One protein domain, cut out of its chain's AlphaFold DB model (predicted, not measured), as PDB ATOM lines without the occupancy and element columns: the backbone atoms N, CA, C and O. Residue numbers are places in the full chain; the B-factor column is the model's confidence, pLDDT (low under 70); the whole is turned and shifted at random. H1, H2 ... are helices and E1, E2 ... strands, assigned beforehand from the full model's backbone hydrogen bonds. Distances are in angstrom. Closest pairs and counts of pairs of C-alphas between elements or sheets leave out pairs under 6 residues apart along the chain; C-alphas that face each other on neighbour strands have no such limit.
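This is residues 355 to 427 of the 448 residues of an uncharacterized protein of Helicocarpus griseus UAMH5409 (UniProt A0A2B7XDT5). Picture a small twisted sheet of three strands, E1, E3 and E2, with the short helix H1 beside its strands; from this body a two-stranded hairpin, E4 and E5, reaches away as an arm whose tip, residues 409 to 414, sticks out. The arm makes much of the length: the C-alphas span 56 by 23 by 17 A. The printed part has 73 residues, with E1, H1, E2, E3, E4, E5 along the chain; the class is mixed, helices and strands, with under half of the residues in named elements. Both sheets are antiparallel, and the whole is loose, with a radius of gyration of the C-alphas of 16.1 A.

Find C-alpha 355 at (144.530, 244.291, 197.602); from there E1, residues 355 to 363, runs 22.1 A. E3, residues 391 to 397, covers 19.8 A, and E2 is residues 383 to 386. H1 is residues 376 to 382. Look for E4 at residues 403 to 405 and E5 at 418 to 420, ending at C-alpha 420 (138.064, 244.896, 180.485).

E3 is the inner strand, antiparallel to E1 at 154 degrees; look at N 356 and O 396, 2.8 A. E2 and E3 form a hairpin; N 386 and O 391 are 2.9 A apart. E1, H1 and E2 make a split strand-helix-strand unit, E3 between its strands, with a right-handed crossover. H1 is on the sheet, over none of its strands, its height over the sheet of 4.3 A only just above the sheet's level; the closest C-alphas of H1 and E3 are those of Thr 382 and Leu 395, 5.1 A apart. Every O i to N i+4 pair of H1 is within hydrogen-bond range. In the hairpin E4 and E5, N 404 and O 419 are 2.9 A apart; E3 and E4 are apart.

The farthest C-alphas, Ser 388 and Pro 410, are 56.2 A apart. The printed part has no cut; the links E1 to H1 and E4 to E5 are long. Residues 408 to 415 have pLDDT under 70.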
ATOM      1  N   GLY A 355     143.276 243.568 197.817       89.44
ATOM      2  CA  GLY A 355     144.530 244.291 197.602       89.44
ATOM      3  C   GLY A 355     145.712 243.327 197.471       89.44
ATOM      4  O   GLY A 355     145.761 242.323 198.180       89.44
ATOM      5  N   PHE A 356     146.639 243.607 196.559       92.12
ATOM      6  CA  PHE A 356     147.825 242.793 196.304       92.12
ATOM      7  C   PHE A 356     148.976 243.627 195.732       92.12
ATOM      8  O   PHE A 356     148.778 244.693 195.146       92.12
ATOM      9  N   VAL A 357     150.190 243.106 195.899       94.88
ATOM     10  CA  VAL A 357     151.416 243.680 195.339       94.88
ATOM     11  C   VAL A 357     151.693 243.046 193.980       94.88
ATOM     12  O   VAL A 357     151.689 241.822 193.841       94.88
ATOM     13  N   VAL A 358     151.953 243.881 192.980       95.19
ATOM     14  CA  VAL A 358     152.450 243.471 191.667       95.19
ATOM     15  C   VAL A 358     153.949 243.722 191.626       95.19
ATOM     16  O   VAL A 358     154.376 244.875 191.637       95.19
ATOM     17  N   ASP A 359     154.738 242.652 191.541       94.50
ATOM     18  CA  ASP A 359     156.122 242.741 191.069       94.50
ATOM     19  C   ASP A 359     156.081 243.026 189.569       94.50
ATOM     20  O   ASP A 359     155.563 242.229 188.782       94.50
ATOM     21  N   THR A 360     156.562 244.203 189.177       94.19
ATOM     22  CA  THR A 360     156.501 244.617 187.775       94.19
ATOM     23  C   THR A 360     157.546 243.904 186.919       94.19
ATOM     24  O   THR A 360     157.382 243.835 185.702       94.19
ATOM     25  N   GLY A 361     158.614 243.373 187.528       94.19
ATOM     26  CA  GLY A 361     159.799 242.883 186.827       94.19
ATOM     27  C   GLY A 361     160.667 243.984 186.205       94.19
ATOM     28  O   GLY A 361     161.605 243.660 185.477       94.19
ATOM     29  N   TYR A 362     160.367 245.262 186.469       95.75
ATOM     30  CA  TYR A 362     161.113 246.416 185.969       95.75
ATOM     31  C   TYR A 362     161.894 247.116 187.082       95.75
ATOM     32  O   TYR A 362     161.564 247.021 188.268       95.75
ATOM     33  N   ASP A 363     162.916 247.858 186.664       96.25
ATOM     34  CA  ASP A 363     163.702 248.706 187.549       96.25
ATOM     35  C   ASP A 363     162.941 249.990 187.911       96.25
ATOM     36  O   ASP A 363     162.112 250.492 187.135       96.25
ATOM     37  N   CYS A 364     163.277 250.568 189.066       93.62
ATOM     38  CA  CYS A 364     162.786 251.885 189.453       93.62
ATOM     39  C   CYS A 364     163.078 252.953 188.381       93.62
ATOM     40  O   CYS A 364     164.117 252.947 187.722       93.62
ATOM     41  N   GLY A 365     162.141 253.888 188.199       90.75
ATOM     42  CA  GLY A 365     162.216 254.925 187.162       90.75
ATOM     43  C   GLY A 365     161.651 254.518 185.795       90.75
ATOM     44  O   GLY A 365     161.537 255.369 184.910       90.75
ATOM     45  N   THR A 366     161.245 253.256 185.611       92.06
ATOM     46  CA  THR A 366     160.488 252.836 184.424       92.06
ATOM     47  C   THR A 366     159.095 253.474 184.435       92.06
ATOM     48  O   THR A 366     158.340 253.326 185.391       92.06
ATOM     49  N   VAL A 367     158.729 254.189 183.366       88.62
ATOM     50  CA  VAL A 367     157.456 254.925 183.300       88.62
ATOM     51  C   VAL A 367     156.334 254.011 182.805       88.62
ATOM     52  O   VAL A 367     156.374 253.550 181.668       88.62
ATOM     53  N   ASN A 368     155.336 253.781 183.664       85.56
ATOM     54  CA  ASN A 368     154.083 253.057 183.399       85.56
ATOM     55  C   ASN A 368     154.245 251.746 182.596       85.56
ATOM     56  O   ASN A 368     153.629 251.588 181.543       85.56
ATOM     57  N   PRO A 369     155.028 250.762 183.075       91.56
ATOM     58  CA  PRO A 369     155.289 249.530 182.325       91.56
ATOM     59  C   PRO A 369     154.067 248.612 182.132       91.56
ATOM     60  O   PRO A 369     154.137 247.671 181.345       91.56
ATOM     61  N   LEU A 370     152.958 248.849 182.847       92.25
ATOM     62  CA  LEU A 370     151.788 247.962 182.896       92.25
ATOM     63  C   LEU A 370     150.487 248.641 182.430       92.25
ATOM     64  O   LEU A 370     149.418 248.368 182.981       92.25
ATOM     65  N   THR A 371     150.548 249.509 181.413       90.00
ATOM     66  CA  THR A 371     149.381 250.275 180.923       90.00
ATOM     67  C   THR A 371     148.188 249.419 180.512       90.00
ATOM     68  O   THR A 371     147.062 249.912 180.532       90.00
ATOM     69  N   ASP A 372     148.389 248.156 180.137       89.88
ATOM     70  CA  ASP A 372     147.295 247.246 179.776       89.88
ATOM     71  C   ASP A 372     146.443 246.867 180.998       89.88
ATOM     72  O   ASP A 372     145.230 246.707 180.885       89.88
ATOM     73  N   TYR A 373     147.052 246.827 182.187       91.06
ATOM     74  CA  TYR A 373     146.424 246.360 183.424       91.06
ATOM     75  C   TYR A 373     146.110 247.481 184.416       91.06
ATOM     76  O   TYR A 373     145.231 247.316 185.259       91.06
ATOM     77  N   ILE A 374     146.826 248.606 184.344       92.75
ATOM     78  CA  ILE A 374     146.761 249.713 185.306       92.75
ATOM     79  C   ILE A 374     146.648 251.033 184.528       92.75
ATOM     80  O   ILE A 374     147.283 251.217 183.493       92.75
ATOM     81  N   LEU A 375     145.788 251.948 184.984       91.44
ATOM     82  CA  LEU A 375     145.724 253.309 184.432       91.44
ATOM     83  C   LEU A 375     146.936 254.122 184.887       91.44
ATOM     84  O   LEU A 375     147.338 253.983 186.035       91.44
ATOM     85  N   ASP A 376     147.439 255.035 184.053       91.19
ATOM     86  CA  ASP A 376     148.590 255.889 184.398       91.19
ATOM     87  C   ASP A 376     148.415 256.587 185.756       91.19
ATOM     88  O   ASP A 376     149.282 256.484 186.617       91.19
ATOM     89  N   SER A 377     147.242 257.180 186.006       90.25
ATOM     90  CA  SER A 377     146.925 257.823 187.289       90.25
ATOM     91  C   SER A 377     146.951 256.848 188.471       90.25
ATOM     92  O   SER A 377     147.390 257.190 189.559       90.25
ATOM     93  N   THR A 378     146.497 255.607 188.271       91.56
ATOM     94  CA  THR A 378     146.586 254.570 189.306       91.56
ATOM     95  C   THR A 378     148.031 254.134 189.516       91.56
ATOM     96  O   THR A 378     148.425 253.904 190.654       91.56
ATOM     97  N   GLY A 379     148.827 254.036 188.452       90.81
ATOM     98  CA  GLY A 379     150.254 253.752 188.550       90.81
ATOM     99  C   GLY A 379     150.977 254.805 189.391       90.81
ATOM    100  O   GLY A 379     151.696 254.449 190.318       90.81
ATOM    101  N   GLU A 380     150.720 256.089 189.138       90.12
ATOM    102  CA  GLU A 380     151.283 257.204 189.914       90.12
ATOM    103  C   GLU A 380     150.936 257.110 191.410       90.12
ATOM    104  O   GLU A 380     151.812 257.259 192.264       90.12
ATOM    105  N   ASP A 381     149.686 256.777 191.739       90.56
ATOM    106  CA  ASP A 381     149.234 256.671 193.130       90.56
ATOM    107  C   ASP A 381     149.790 255.428 193.851       90.56
ATOM    108  O   ASP A 381     150.057 255.462 195.058       90.56
ATOM    109  N   THR A 382     149.979 254.319 193.132       93.38
ATOM    110  CA  THR A 382     150.238 252.983 193.711       93.38
ATOM    111  C   THR A 382     151.684 252.513 193.618       93.38
ATOM    112  O   THR A 382     152.023 251.491 194.213       93.38
ATOM    113  N   TYR A 383     152.530 253.242 192.891       93.25
ATOM    114  CA  TYR A 383     153.942 252.920 192.715       93.25
ATOM    115  C   TYR A 383     154.704 252.893 194.043       93.25
ATOM    116  O   TYR A 383     154.497 253.768 194.894       93.25
ATOM    117  N   VAL A 384     155.602 251.912 194.161       94.56
ATOM    118  CA  VAL A 384     156.630 251.793 195.199       94.56
ATOM    119  C   VAL A 384     157.959 251.386 194.552       94.56
ATOM    120  O   VAL A 384     157.998 250.480 193.714       94.56
ATOM    121  N   CYS A 385     159.044 252.051 194.950       94.25
ATOM    122  CA  CYS A 385     160.414 251.673 194.605       94.25
ATOM    123  C   CYS A 385     161.098 251.042 195.814       94.25
ATOM    124  O   CYS A 385     161.199 251.687 196.853       94.25
ATOM    125  N   ASP A 386     161.628 249.834 195.657       93.19
ATOM    126  CA  ASP A 386     162.613 249.306 196.594       93.19
ATOM    127  C   ASP A 386     164.010 249.747 196.146       93.19
ATOM    128  O   ASP A 386     164.608 249.155 195.245       93.19
ATOM    129  N   GLU A 387     164.537 250.798 196.776       90.56
ATOM    130  CA  GLU A 387     165.868 251.333 196.469       90.56
ATOM    131  C   GLU A 387     166.992 250.316 196.727       90.56
ATOM    132  O   GLU A 387     168.033 250.372 196.069       90.56
ATOM    133  N   SER A 388     166.789 249.361 197.643       89.88
ATOM    134  CA  SER A 388     167.809 248.372 198.009       89.88
ATOM    135  C   SER A 388     168.023 247.322 196.918       89.88
ATOM    136  O   SER A 388     169.147 246.865 196.699       89.88
ATOM    137  N   THR A 389     166.956 246.972 196.193       92.38
ATOM    138  CA  THR A 389     166.996 246.012 195.082       92.38
ATOM    139  C   THR A 389     166.834 246.667 193.711       92.38
ATOM    140  O   THR A 389     166.964 245.981 192.695       92.38
ATOM    141  N   ASN A 390     166.593 247.981 193.675       95.00
ATOM    142  CA  ASN A 390     166.226 248.768 192.499       95.00
ATOM    143  C   ASN A 390     164.964 248.247 191.780       95.00
ATOM    144  O   ASN A 390     164.807 248.463 190.579       95.00
ATOM    145  N   LYS A 391     164.059 247.559 192.489       95.50
ATOM    146  CA  LYS A 391     162.854 246.948 191.905       95.50
ATOM    147  C   LYS A 391     161.612 247.811 192.079       95.50
ATOM    148  O   LYS A 391     161.397 248.433 193.117       95.50
ATOM    149  N   MET A 392     160.764 247.797 191.056       94.88
ATOM    150  CA  MET A 392     159.508 248.536 191.014       94.88
ATOM    151  C   MET A 392     158.299 247.637 191.284       94.88
ATOM    152  O   MET A 392     158.134 246.580 190.667       94.88
ATOM    153  N   TYR A 393     157.403 248.131 192.135       96.56
ATOM    154  CA  TYR A 393     156.168 247.465 192.533       96.56
ATOM    155  C   TYR A 393     154.953 248.383 192.367       96.56
ATOM    156  O   TYR A 393     155.073 249.611 192.387       96.56
ATOM    157  N   TYR A 394     153.769 247.780 192.257       96.12
ATOM    158  CA  TYR A 394     152.490 248.481 192.395       96.12
ATOM    159  C   TYR A 394     151.617 247.828 193.465       96.12
ATOM    160  O   TYR A 394     151.433 246.611 193.456       96.12
ATOM    161  N   LEU A 395     151.027 248.638 194.343       95.12
ATOM    162  CA  LEU A 395     150.035 248.194 195.324       95.12
ATOM    163  C   LEU A 395     148.614 248.454 194.806       95.12
ATOM    164  O   LEU A 395     148.111 249.573 194.879       95.12
ATOM    165  N   VAL A 396     147.957 247.424 194.277       95.00
ATOM    166  CA  VAL A 396     146.680 247.547 193.553       95.00
ATOM    167  C   VAL A 396     145.601 246.623 194.116       95.00
ATOM    168  O   VAL A 396     145.864 245.770 194.957       95.00
ATOM    169  N   ALA A 397     144.361 246.796 193.668       92.06
ATOM    170  CA  ALA A 397     143.206 246.012 194.082       92.06
ATOM    171  C   ALA A 397     142.365 245.551 192.886       92.06
ATOM    172  O   ALA A 397     142.132 246.300 191.928       92.06
ATOM    173  N   ALA A 398     141.862 244.318 192.980       87.94
ATOM    174  CA  ALA A 398     140.914 243.739 192.034       87.94
ATOM    175  C   ALA A 398     139.483 243.932 192.556       87.94
ATOM    176  O   ALA A 398     138.953 243.090 193.283       87.94
ATOM    177  N   THR A 399     138.868 245.059 192.185       78.31
ATOM    178  CA  THR A 399     137.523 245.447 192.635       78.31
ATOM    179  C   THR A 399     136.486 245.268 191.527       78.31
ATOM    180  O   THR A 399     136.698 245.714 190.402       78.31
ATOM    181  N   GLY A 400     135.348 244.653 191.861       76.75
ATOM    182  CA  GLY A 400     134.246 244.421 190.922       76.75
ATOM    183  C   GLY A 400     134.510 243.306 189.905       76.75
ATOM    184  O   GLY A 400     135.369 242.442 190.104       76.75
ATOM    185  N   ASP A 401     133.732 243.321 188.823       82.00
ATOM    186  CA  ASP A 401     133.869 242.371 187.721       82.00
ATOM    187  C   ASP A 401     135.105 242.676 186.869       82.00
ATOM    188  O   ASP A 401     135.453 243.831 186.636       82.00
ATOM    189  N   ALA A 402     135.744 241.633 186.335       84.31
ATOM    190  CA  ALA A 402     136.909 241.785 185.458       84.31
ATOM    191  C   ALA A 402     136.571 242.457 184.115       84.31
ATOM    192  O   ALA A 402     137.445 243.014 183.458       84.31
ATOM    193  N   GLN A 403     135.309 242.399 183.690       86.81
ATOM    194  CA  GLN A 403     134.831 243.036 182.469       86.81
ATOM    195  C   GLN A 403     133.345 243.362 182.575       86.81
ATOM    196  O   GLN A 403     132.588 242.637 183.221       86.81
ATOM    197  N   THR A 404     132.911 244.406 181.876       85.19
ATOM    198  CA  THR A 404     131.489 244.701 181.679       85.19
ATOM    199  C   THR A 404     131.146 244.544 180.207       85.19
ATOM    200  O   THR A 404     131.792 245.142 179.348       85.19
ATOM    201  N   CYS A 405     130.124 243.742 179.913       84.44
ATOM    202  CA  CYS A 405     129.644 243.514 178.555       84.44
ATOM    203  C   CYS A 405     128.261 244.151 178.397       84.44
ATOM    204  O   CYS A 405     127.254 243.572 178.805       84.44
ATOM    205  N   GLU A 406     128.206 245.347 177.812       77.25
ATOM    206  CA  GLU A 406     126.957 246.081 177.593       77.25
ATOM    207  C   GLU A 406     126.626 246.185 176.100       77.25
ATOM    208  O   GLU A 406     127.464 246.522 175.266       77.25
ATOM    209  N   CYS A 407     125.360 245.937 175.759       70.88
ATOM    210  CA  CYS A 407     124.788 246.302 174.465       70.88
ATOM    211  C   CYS A 407     123.764 247.418 174.667       70.88
ATOM    212  O   CYS A 407     122.819 247.265 175.441       70.88
ATOM    213  N   SER A 408     123.830 248.460 173.844       61.06
ATOM    214  CA  SER A 408     122.629 249.232 173.520       61.06
ATOM    215  C   SER A 408     121.779 248.387 172.565       61.06
ATOM    216  O   SER A 408     122.229 247.998 171.488       61.06
ATOM    217  N   ALA A 409     120.567 248.016 172.982       61.22
ATOM    218  CA  ALA A 409     119.685 247.192 172.161       61.22
ATOM    219  C   ALA A 409     119.385 247.860 170.797       61.22
ATOM    220  O   ALA A 409     119.187 249.077 170.756       61.22
ATOM    221  N   PRO A 410     119.279 247.081 169.698       58.66
ATOM    222  CA  PRO A 410     119.389 245.623 169.622       58.66
ATOM    223  C   PRO A 410     120.826 245.154 169.322       58.66
ATOM    224  O   PRO A 410     121.420 245.595 168.338       58.66
ATOM    225  N   CYS A 411     121.348 244.178 170.085       59.97
ATOM    226  CA  CYS A 411     122.525 243.418 169.645       59.97
ATOM    227  C   CYS A 411     122.120 242.671 168.358       59.97
ATOM    228  O   CYS A 411     121.279 241.770 168.406       59.97
ATOM    229  N   GLN A 412     122.658 243.047 167.197       61.53
ATOM    230  CA  GLN A 412     122.342 242.417 165.906       61.53
ATOM    231  C   GLN A 412     122.987 241.019 165.781       61.53
ATOM    232  O   GLN A 412     123.839 240.788 164.931       61.53
ATOM    233  N   GLY A 413     122.607 240.079 166.651       64.69
ATOM    234  CA  GLY A 413     122.984 238.661 166.562       64.69
ATOM    235  C   GLY A 413     124.435 238.308 166.923       64.69
ATOM    236  O   GLY A 413     124.809 237.149 166.771       64.69
ATOM    237  N   GLY A 414     125.244 239.262 167.399       66.94
ATOM    238  CA  GLY A 414     126.607 239.034 167.900       66.94
ATOM    239  C   GLY A 414     126.699 239.046 169.430       66.94
ATOM    240  O   GLY A 414     125.797 239.550 170.103       66.94
ATOM    241  N   ALA A 415     127.795 238.504 169.976       68.69
ATOM    242  CA  ALA A 415     128.118 238.648 171.397       68.69
ATOM    243  C   ALA A 415     128.309 240.140 171.753       68.69
ATOM    244  O   ALA A 415     128.848 240.885 170.927       68.69
ATOM    245  N   PRO A 416     127.859 240.594 172.938       75.06
ATOM    246  CA  PRO A 416     128.028 241.980 173.366       75.06
ATOM    247  C   PRO A 416     129.518 242.351 173.441       75.06
ATOM    248  O   PRO A 416     130.320 241.519 173.874       75.06
ATOM    249  N   PRO A 417     129.910 243.574 173.038       80.31
ATOM    250  CA  PRO A 417     131.268 244.049 173.263       80.31
ATOM    251  C   PRO A 417     131.529 244.135 174.772       80.31
ATOM    252  O   PRO A 417     130.708 244.669 175.520       80.31
ATOM    253  N   CYS A 418     132.665 243.600 175.206       83.81
ATOM    254  CA  CYS A 418     133.108 243.644 176.594       83.81
ATOM    255  C   CYS A 418     134.237 244.661 176.747       83.81
ATOM    256  O   CYS A 418     135.107 244.768 175.881       83.81
ATOM    257  N   VAL A 419     134.216 245.403 177.849       84.62
ATOM    258  CA  VAL A 419     135.297 246.298 178.261       84.62
ATOM    259  C   VAL A 419     135.958 245.683 179.484       84.62
ATOM    260  O   VAL A 419     135.290 245.475 180.498       84.62
ATOM    261  N   GLU A 420     137.248 245.378 179.372       87.88
ATOM    262  CA  GLU A 420     138.064 244.896 180.485       87.88
ATOM    263  C   GLU A 420     138.295 246.024 181.495       87.88
ATOM    264  O   GLU A 420     138.615 247.161 181.131       87.88
ATOM    265  N   HIS A 421     138.132 245.707 182.775       89.81
ATOM    266  CA  HIS A 421     138.440 246.626 183.862       89.81
ATOM    267  C   HIS A 421     139.901 246.493 184.268       89.81
ATOM    268  O   HIS A 421     140.444 245.397 184.383       89.81
ATOM    269  N   LYS A 422     140.527 247.640 184.523       91.88
ATOM    270  CA  LYS A 422     141.899 247.728 185.026       91.88
ATOM    271  C   LYS A 422     141.925 247.651 186.547       91.88
ATOM    272  O   LYS A 422     140.955 248.031 187.210       91.88
ATOM    273  N   PHE A 423     143.053 247.215 187.096       93.50
ATOM    274  CA  PHE A 423     143.283 247.277 188.532       93.50
ATOM    275  C   PHE A 423     143.270 248.727 189.017       93.50
ATOM    276  O   PHE A 423     143.631 249.658 188.290       93.50
ATOM    277  N   ARG A 424     142.821 248.912 190.257       91.94
ATOM    278  CA  ARG A 424     142.630 250.226 190.880       91.94
ATOM    279  C   ARG A 424     143.482 250.346 192.134       91.94
ATOM    280  O   ARG A 424     143.926 249.338 192.675       91.94
ATOM    281  N   ALA A 425     143.671 251.568 192.618       92.25
ATOM    282  CA  ALA A 425     144.249 251.775 193.938       92.25
ATOM    283  C   ALA A 425     143.317 251.168 195.007       92.25
ATOM    284  O   ALA A 425     142.099 251.378 194.925       92.25
ATOM    285  N   PRO A 426     143.839 250.418 195.991       91.50
ATOM    286  CA  PRO A 426     143.029 249.957 197.106       91.50
ATOM    287  C   PRO A 426     142.451 251.145 197.900       91.50
ATOM    288  O   PRO A 426     143.099 252.191 198.019       91.50
ATOM    289  N   PRO A 427     141.246 251.006 198.483       89.19
ATOM    290  CA  PRO A 427     140.682 251.998 199.385       89.19
ATOM    291  C   PRO A 427     141.633 252.309 200.540       89.19
ATOM    292  O   PRO A 427     142.273 251.417 201.101       89.19
TER     293      PRO A 427